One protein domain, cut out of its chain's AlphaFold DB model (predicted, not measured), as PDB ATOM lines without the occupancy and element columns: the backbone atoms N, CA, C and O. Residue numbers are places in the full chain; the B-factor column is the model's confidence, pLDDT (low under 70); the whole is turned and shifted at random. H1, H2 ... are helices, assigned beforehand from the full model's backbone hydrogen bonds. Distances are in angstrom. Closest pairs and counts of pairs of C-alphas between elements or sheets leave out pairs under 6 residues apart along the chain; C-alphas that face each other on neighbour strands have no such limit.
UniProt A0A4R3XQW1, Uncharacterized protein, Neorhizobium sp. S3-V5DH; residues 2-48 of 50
ATOM      1  N   GLY A   2     -47.862  21.755-100.341       63.34
ATOM      2  CA  GLY A   2     -47.473  20.692 -99.381       63.34
ATOM      3  C   GLY A   2     -45.978  20.563 -99.026       63.34
ATOM      4  O   GLY A   2     -45.647  20.103 -97.939       63.34
ATOM      5  N   LYS A   3     -45.062  20.999 -99.903       69.94
ATOM      6  CA  LYS A   3     -43.601  20.926 -99.672       69.94
ATOM      7  C   LYS A   3     -43.114  21.632 -98.389       69.94
ATOM      8  O   LYS A   3     -42.318  21.020 -97.681       69.94
ATOM      9  N   PRO A   4     -43.571  22.853 -98.039       80.94
ATOM     10  CA  PRO A   4     -43.149  23.476 -96.782       80.94
ATOM     11  C   PRO A   4     -43.656  22.713 -95.549       80.94
ATOM     12  O   PRO A   4     -42.932  22.598 -94.568       80.94
ATOM     13  N   ILE A   5     -44.856  22.125 -95.609       83.25
ATOM     14  CA  ILE A   5     -45.448  21.373 -94.490       83.25
ATOM     15  C   ILE A   5     -44.635  20.102 -94.201       83.25
ATOM     16  O   ILE A   5     -44.343  19.803 -93.045       83.25
ATOM     17  N   ALA A   6     -44.205  19.395 -95.250       89.00
ATOM     18  CA  ALA A   6     -43.350  18.217 -95.114       89.00
ATOM     19  C   ALA A   6     -41.997  18.547 -94.454       89.00
ATOM     20  O   ALA A   6     -41.510  17.769 -93.635       89.00
ATOM     21  N   LEU A   7     -41.418  19.716 -94.758       92.19
ATOM     22  CA  LEU A   7     -40.172  20.170 -94.132       92.19
ATOM     23  C   LEU A   7     -40.336  20.439 -92.634       92.19
ATOM     24  O   LEU A   7     -39.496  20.002 -91.853       92.19
ATOM     25  N   PHE A   8     -41.415  21.107 -92.219       90.19
ATOM     26  CA  PHE A   8     -41.671  21.344 -90.796       90.19
ATOM     27  C   PHE A   8     -41.862  20.041 -90.022       90.19
ATOM     28  O   PHE A   8     -41.312  19.893 -88.934       90.19
ATOM     29  N   PHE A   9     -42.586  19.079 -90.598       90.69
ATOM     30  CA  PHE A   9     -42.809  17.784 -89.958       90.69
ATOM     31  C   PHE A   9     -41.515  16.971 -89.834       90.69
ATOM     32  O   PHE A   9     -41.228  16.418 -88.774       90.69
ATOM     33  N   ALA A  10     -40.691  16.954 -90.887       94.25
ATOM     34  CA  ALA A  10     -39.376  16.322 -90.845       94.25
ATOM     35  C   ALA A  10     -38.469  16.977 -89.791       94.25
ATOM     36  O   ALA A  10     -37.828  16.281 -89.010       94.25
ATOM     37  N   CYS A  11     -38.460  18.311 -89.722       92.50
ATOM     38  CA  CYS A  11     -37.670  19.048 -88.742       92.50
ATOM     39  C   CYS A  11     -38.131  18.743 -87.308       92.50
ATOM     40  O   CYS A  11     -37.312  18.419 -86.453       92.50
ATOM     41  N   ALA A  12     -39.444  18.741 -87.057       94.12
ATOM     42  CA  ALA A  12     -40.002  18.357 -85.763       94.12
ATOM     43  C   ALA A  12     -39.598  16.927 -85.369       94.12
ATOM     44  O   ALA A  12     -39.142  16.710 -84.249       94.12
ATOM     45  N   ALA A  13     -39.682  15.963 -86.293       94.69
ATOM     46  CA  ALA A  13     -39.276  14.583 -86.032       94.69
ATOM     47  C   ALA A  13     -37.794  14.470 -85.630       94.69
ATOM     48  O   ALA A  13     -37.471  13.751 -84.684       94.69
ATOM     49  N   LEU A  14     -36.902  15.221 -86.289       93.50
ATOM     50  CA  LEU A  14     -35.479  15.266 -85.933       93.50
ATOM     51  C   LEU A  14     -35.255  15.823 -84.522       93.50
ATOM     52  O   LEU A  14     -34.450  15.270 -83.775       93.50
ATOM     53  N   ILE A  15     -35.986  16.872 -84.135       94.12
ATOM     54  CA  ILE A  15     -35.893  17.463 -82.793       94.12
ATOM     55  C   ILE A  15     -36.377  16.484 -81.717       94.12
ATOM     56  O   ILE A  15     -35.713  16.331 -80.692       94.12
ATOM     57  N   ILE A  16     -37.487  15.776 -81.952       91.25
ATOM     58  CA  ILE A  16     -38.007  14.774 -81.008       91.25
ATOM     59  C   ILE A  16     -37.031  13.604 -80.849       91.25
ATOM     60  O   ILE A  16     -36.772  13.176 -79.721       91.25
ATOM     61  N   LEU A  17     -36.442  13.112 -81.947       88.25
ATOM     62  CA  LEU A  17     -35.407  12.079 -81.871       88.25
ATOM     63  C   LEU A  17     -34.193  12.577 -81.084       88.25
ATOM     64  O   LEU A  17     -33.777  11.920 -80.134       88.25
ATOM     65  N   ALA A  18     -33.652  13.746 -81.431       88.25
ATOM     66  CA  ALA A  18     -32.486  14.309 -80.754       88.25
ATOM     67  C   ALA A  18     -32.734  14.494 -79.247       88.25
ATOM     68  O   ALA A  18     -31.904  14.095 -78.432       88.25
ATOM     69  N   GLY A  19     -33.905  15.016 -78.869       85.12
ATOM     70  CA  GLY A  19     -34.319  15.148 -77.473       85.12
ATOM     71  C   GLY A  19     -34.442  13.806 -76.753       85.12
ATOM     72  O   GLY A  19     -34.052  13.707 -75.598       85.12
ATOM     73  N   SER A  20     -34.901  12.755 -77.437       79.62
ATOM     74  CA  SER A  20     -35.020  11.407 -76.859       79.62
ATOM     75  C   SER A  20     -33.661  10.749 -76.594       79.62
ATOM     76  O   SER A  20     -33.522  10.027 -75.613       79.62
ATOM     77  N   PHE A  21     -32.653  11.006 -77.436       77.88
ATOM     78  CA  PHE A  21     -31.279  10.524 -77.216       77.88
ATOM     79  C   PHE A  21     -30.513  11.348 -76.174       77.88
ATOM     80  O   PHE A  21     -29.646  10.811 -75.489       77.88
ATOM     81  N   MET A  22     -30.808  12.647 -76.073       75.94
ATOM     82  CA  MET A  22     -30.210  13.542 -75.077       75.94
ATOM     83  C   MET A  22     -30.901  13.470 -73.717       75.94
ATOM     84  O   MET A  22     -30.294  13.830 -72.709       75.94
ATOM     85  N   ALA A  23     -32.150  13.002 -73.666       70.44
ATOM     86  CA  ALA A  23     -32.822  12.729 -72.412       70.44
ATOM     87  C   ALA A  23     -31.974  11.722 -71.617       70.44
ATOM     88  O   ALA A  23     -31.621  10.665 -72.154       70.44
ATOM     89  N   PRO A  24     -31.632  12.027 -70.351       59.78
ATOM     90  CA  PRO A  24     -31.043  11.044 -69.458       59.78
ATOM     91  C   PRO A  24     -31.890   9.783 -69.548       59.78
ATOM     92  O   PRO A  24     -33.118   9.866 -69.459       59.78
ATOM     93  N   LYS A  25     -31.245   8.640 -69.811       61.12
ATOM     94  CA  LYS A  25     -31.946   7.360 -69.930       61.12
ATOM     95  C   LYS A  25     -32.859   7.258 -68.715       61.12
ATOM     96  O   LYS A  25     -32.375   7.357 -67.590       61.12
ATOM     97  N   THR A  26     -34.166   7.153 -68.935       56.16
ATOM     98  CA  THR A  26     -35.088   6.942 -67.825       56.16
ATOM     99  C   THR A  26     -34.719   5.589 -67.219       56.16
ATOM    100  O   THR A  26     -35.011   4.533 -67.777       56.16
ATOM    101  N   ASP A  27     -33.984   5.603 -66.105       53.94
ATOM    102  CA  ASP A  27     -33.546   4.395 -65.386       53.94
ATOM    103  C   ASP A  27     -34.736   3.582 -64.834       53.94
ATOM    104  O   ASP A  27     -34.556   2.495 -64.282       53.94
ATOM    105  N   ALA A  28     -35.964   4.058 -65.070       53.09
ATOM    106  CA  ALA A  28     -37.223   3.361 -64.845       53.09
ATOM    107  C   ALA A  28     -37.303   1.974 -65.513       53.09
ATOM    108  O   ALA A  28     -38.124   1.159 -65.105       53.09
ATOM    109  N   ALA A  29     -36.478   1.691 -66.530       53.19
ATOM    110  CA  ALA A  29     -36.484   0.402 -67.224       53.19
ATOM    111  C   ALA A  29     -35.453  -0.620 -66.702       53.19
ATOM    112  O   ALA A  29     -35.590  -1.800 -67.009       53.19
ATOM    113  N   THR A  30     -34.429  -0.210 -65.936       51.19
ATOM    114  CA  THR A  30     -33.324  -1.116 -65.537       51.19
ATOM    115  C   THR A  30     -33.312  -1.477 -64.051       51.19
ATOM    116  O   THR A  30     -32.758  -2.503 -63.660       51.19
ATOM    117  N   LYS A  31     -33.954  -0.674 -63.195       54.41
ATOM    118  CA  LYS A  31     -34.085  -0.987 -61.770       54.41
ATOM    119  C   LYS A  31     -35.503  -1.466 -61.510       54.41
ATOM    120  O   LYS A  31     -36.425  -0.658 -61.497       54.41
ATOM    121  N   SER A  32     -35.664  -2.768 -61.278       58.31
ATOM    122  CA  SER A  32     -36.915  -3.468 -60.940       58.31
ATOM    123  C   SER A  32     -37.535  -3.037 -59.594       58.31
ATOM    124  O   SER A  32     -37.968  -3.878 -58.813       58.31
ATOM    125  N   GLY A  33     -37.530  -1.739 -59.283       56.72
ATOM    126  CA  GLY A  33     -38.018  -1.188 -58.023       56.72
ATOM    127  C   GLY A  33     -38.074   0.341 -57.950       56.72
ATOM    128  O   GLY A  33     -38.921   0.846 -57.235       56.72
ATOM    129  N   CYS A  34     -37.262   1.104 -58.695       57.72
ATOM    130  CA  CYS A  34     -37.253   2.574 -58.576       57.72
ATOM    131  C   CYS A  34     -37.990   3.239 -59.752       57.72
ATOM    132  O   CYS A  34     -37.366   3.626 -60.740       57.72
ATOM    133  N   ALA A  35     -39.315   3.374 -59.659       65.00
ATOM    134  CA  ALA A  35     -40.101   4.142 -60.626       65.00
ATOM    135  C   ALA A  35     -40.075   5.643 -60.269       65.00
ATOM    136  O   ALA A  35     -40.257   5.975 -59.097       65.00
ATOM    137  N   PRO A  36     -39.861   6.562 -61.230       58.53
ATOM    138  CA  PRO A  36     -39.781   7.993 -60.952       58.53
ATOM    139  C   PRO A  36     -41.114   8.511 -60.400       58.53
ATOM    140  O   PRO A  36     -42.130   8.497 -61.093       58.53
ATOM    141  N   ALA A  37     -41.099   8.973 -59.150       64.38
ATOM    142  CA  ALA A  37     -42.245   9.566 -58.473       64.38
ATOM    143  C   ALA A  37     -42.040  11.081 -58.333       64.38
ATOM    144  O   ALA A  37     -40.956  11.561 -58.000       64.38
ATOM    145  N   TYR A  38     -43.087  11.844 -58.633       57.03
ATOM    146  CA  TYR A  38     -43.075  13.302 -58.709       57.03
ATOM    147  C   TYR A  38     -42.784  13.918 -57.328       57.03
ATOM    148  O   TYR A  38     -43.682  14.064 -56.504       57.03
ATOM    149  N   GLY A  39     -41.520  14.270 -57.074       59.00
ATOM    150  CA  GLY A  39     -41.101  14.995 -55.869       59.00
ATOM    151  C   GLY A  39     -40.646  14.145 -54.675       59.00
ATOM    152  O   GLY A  39     -40.501  14.698 -53.590       59.00
ATOM    153  N   VAL A  40     -40.389  12.843 -54.844       61.16
ATOM    154  CA  VAL A  40     -39.787  11.980 -53.804       61.16
ATOM    155  C   VAL A  40     -38.677  11.117 -54.401       61.16
ATOM    156  O   VAL A  40     -38.765  10.739 -55.569       61.16
ATOM    157  N   ASP A  41     -37.626  10.811 -53.628       62.69
ATOM    158  CA  ASP A  41     -36.535   9.959 -54.117       62.69
ATOM    159  C   ASP A  41     -37.067   8.536 -54.398       62.69
ATOM    160  O   ASP A  41     -37.484   7.831 -53.469       62.69
ATOM    161  N   PRO A  42     -37.093   8.097 -55.670       63.78
ATOM    162  CA  PRO A  42     -37.799   6.887 -56.079       63.78
ATOM    163  C   PRO A  42     -37.147   5.605 -55.554       63.78
ATOM    164  O   PRO A  42     -37.809   4.572 -55.489       63.78
ATOM    165  N   CYS A  43     -35.875   5.650 -55.152       65.00
ATOM    166  CA  CYS A  43     -35.205   4.504 -54.551       65.00
ATOM    167  C   CYS A  43     -35.353   4.449 -53.028       65.00
ATOM    168  O   CYS A  43     -35.308   3.356 -52.468       65.00
ATOM    169  N   SER A  44     -35.591   5.583 -52.367       64.75
ATOM    170  CA  SER A  44     -35.926   5.608 -50.940       64.75
ATOM    171  C   SER A  44     -37.357   5.136 -50.652       64.75
ATOM    172  O   SER A  44     -37.606   4.603 -49.577       64.75
ATOM    173  N   THR A  45     -38.294   5.313 -51.586       62.94
ATOM    174  CA  THR A  45     -39.673   4.799 -51.445       62.94
ATOM    175  C   THR A  45     -39.753   3.307 -51.775       62.94
ATOM    176  O   THR A  45     -40.493   2.567 -51.135       62.94
ATOM    177  N   ALA A  46     -38.953   2.838 -52.736       60.28
ATOM    178  CA  ALA A  46     -38.902   1.433 -53.146       60.28
ATOM    179  C   ALA A  46     -38.259   0.488 -52.116       60.28
ATOM    180  O   ALA A  46     -38.475  -0.721 -52.166       60.28
ATOM    181  N   SER A  47     -37.438   1.019 -51.206       60.31
ATOM    182  CA  SER A  47     -36.809   0.249 -50.127       60.31
ATOM    183  C   SER A  47     -37.746  -0.013 -48.943       60.31
ATOM    184  O   SER A  47     -37.399  -0.800 -48.062       60.31
ATOM    185  N   ILE A  48     -38.937   0.595 -48.927       60.94
ATOM    186  CA  ILE A  48     -39.993   0.298 -47.958       60.94
ATOM    187  C   ILE A  48     -40.701  -0.983 -48.423       60.94
ATOM    188  O   ILE A  48     -41.671  -0.942 -49.176       60.94
TER     189      ILE A  48
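AT A GLANCE: This is residues 2 to 48 of the 50 residues of an uncharacterized protein of Neorhizobium sp. S3-V5DH (UniProt A0A4R3XQW1). One long helix, H1, sticks out from a small looped end, where a long winding link leads to the short helix H2. Residues 2 to 25 stand free, and the outline is a rod of 56 by 19 by 13 A. The printed part has 47 residues with two named helices, H1 then H2, and no named strand; its class is all helix. It is extended, with a radius of gyration of the C-alphas of 17.5 A.

HOW THE PARTS SIT: H1, residues 2 to 22, and H2, residues 42 to 46, are apart. A long link of 19 residues, 23 to 41, joins them. In H1 and H2 every O i to N i+4 pair is within hydrogen-bond range.

IN THESE COORDINATES: H1 begins at C-alpha 2 (-47.473, 20.692, -99.381) and ends at C-alpha 22 (-30.210, 13.542, -75.077), 30.7 A from first to last C-alpha. H2 measures 6.3 A and ends at C-alpha 46 (-38.902, 1.433, -53.146).

THE WHOLE: The C-alphas of Gly 2 and Ile 48, the two farthest apart, are 55.8 A apart. The printed part has no cut. Mean pLDDT of the printed part is 71.5; residues 2 to 3 and 24 to 48 are under 70.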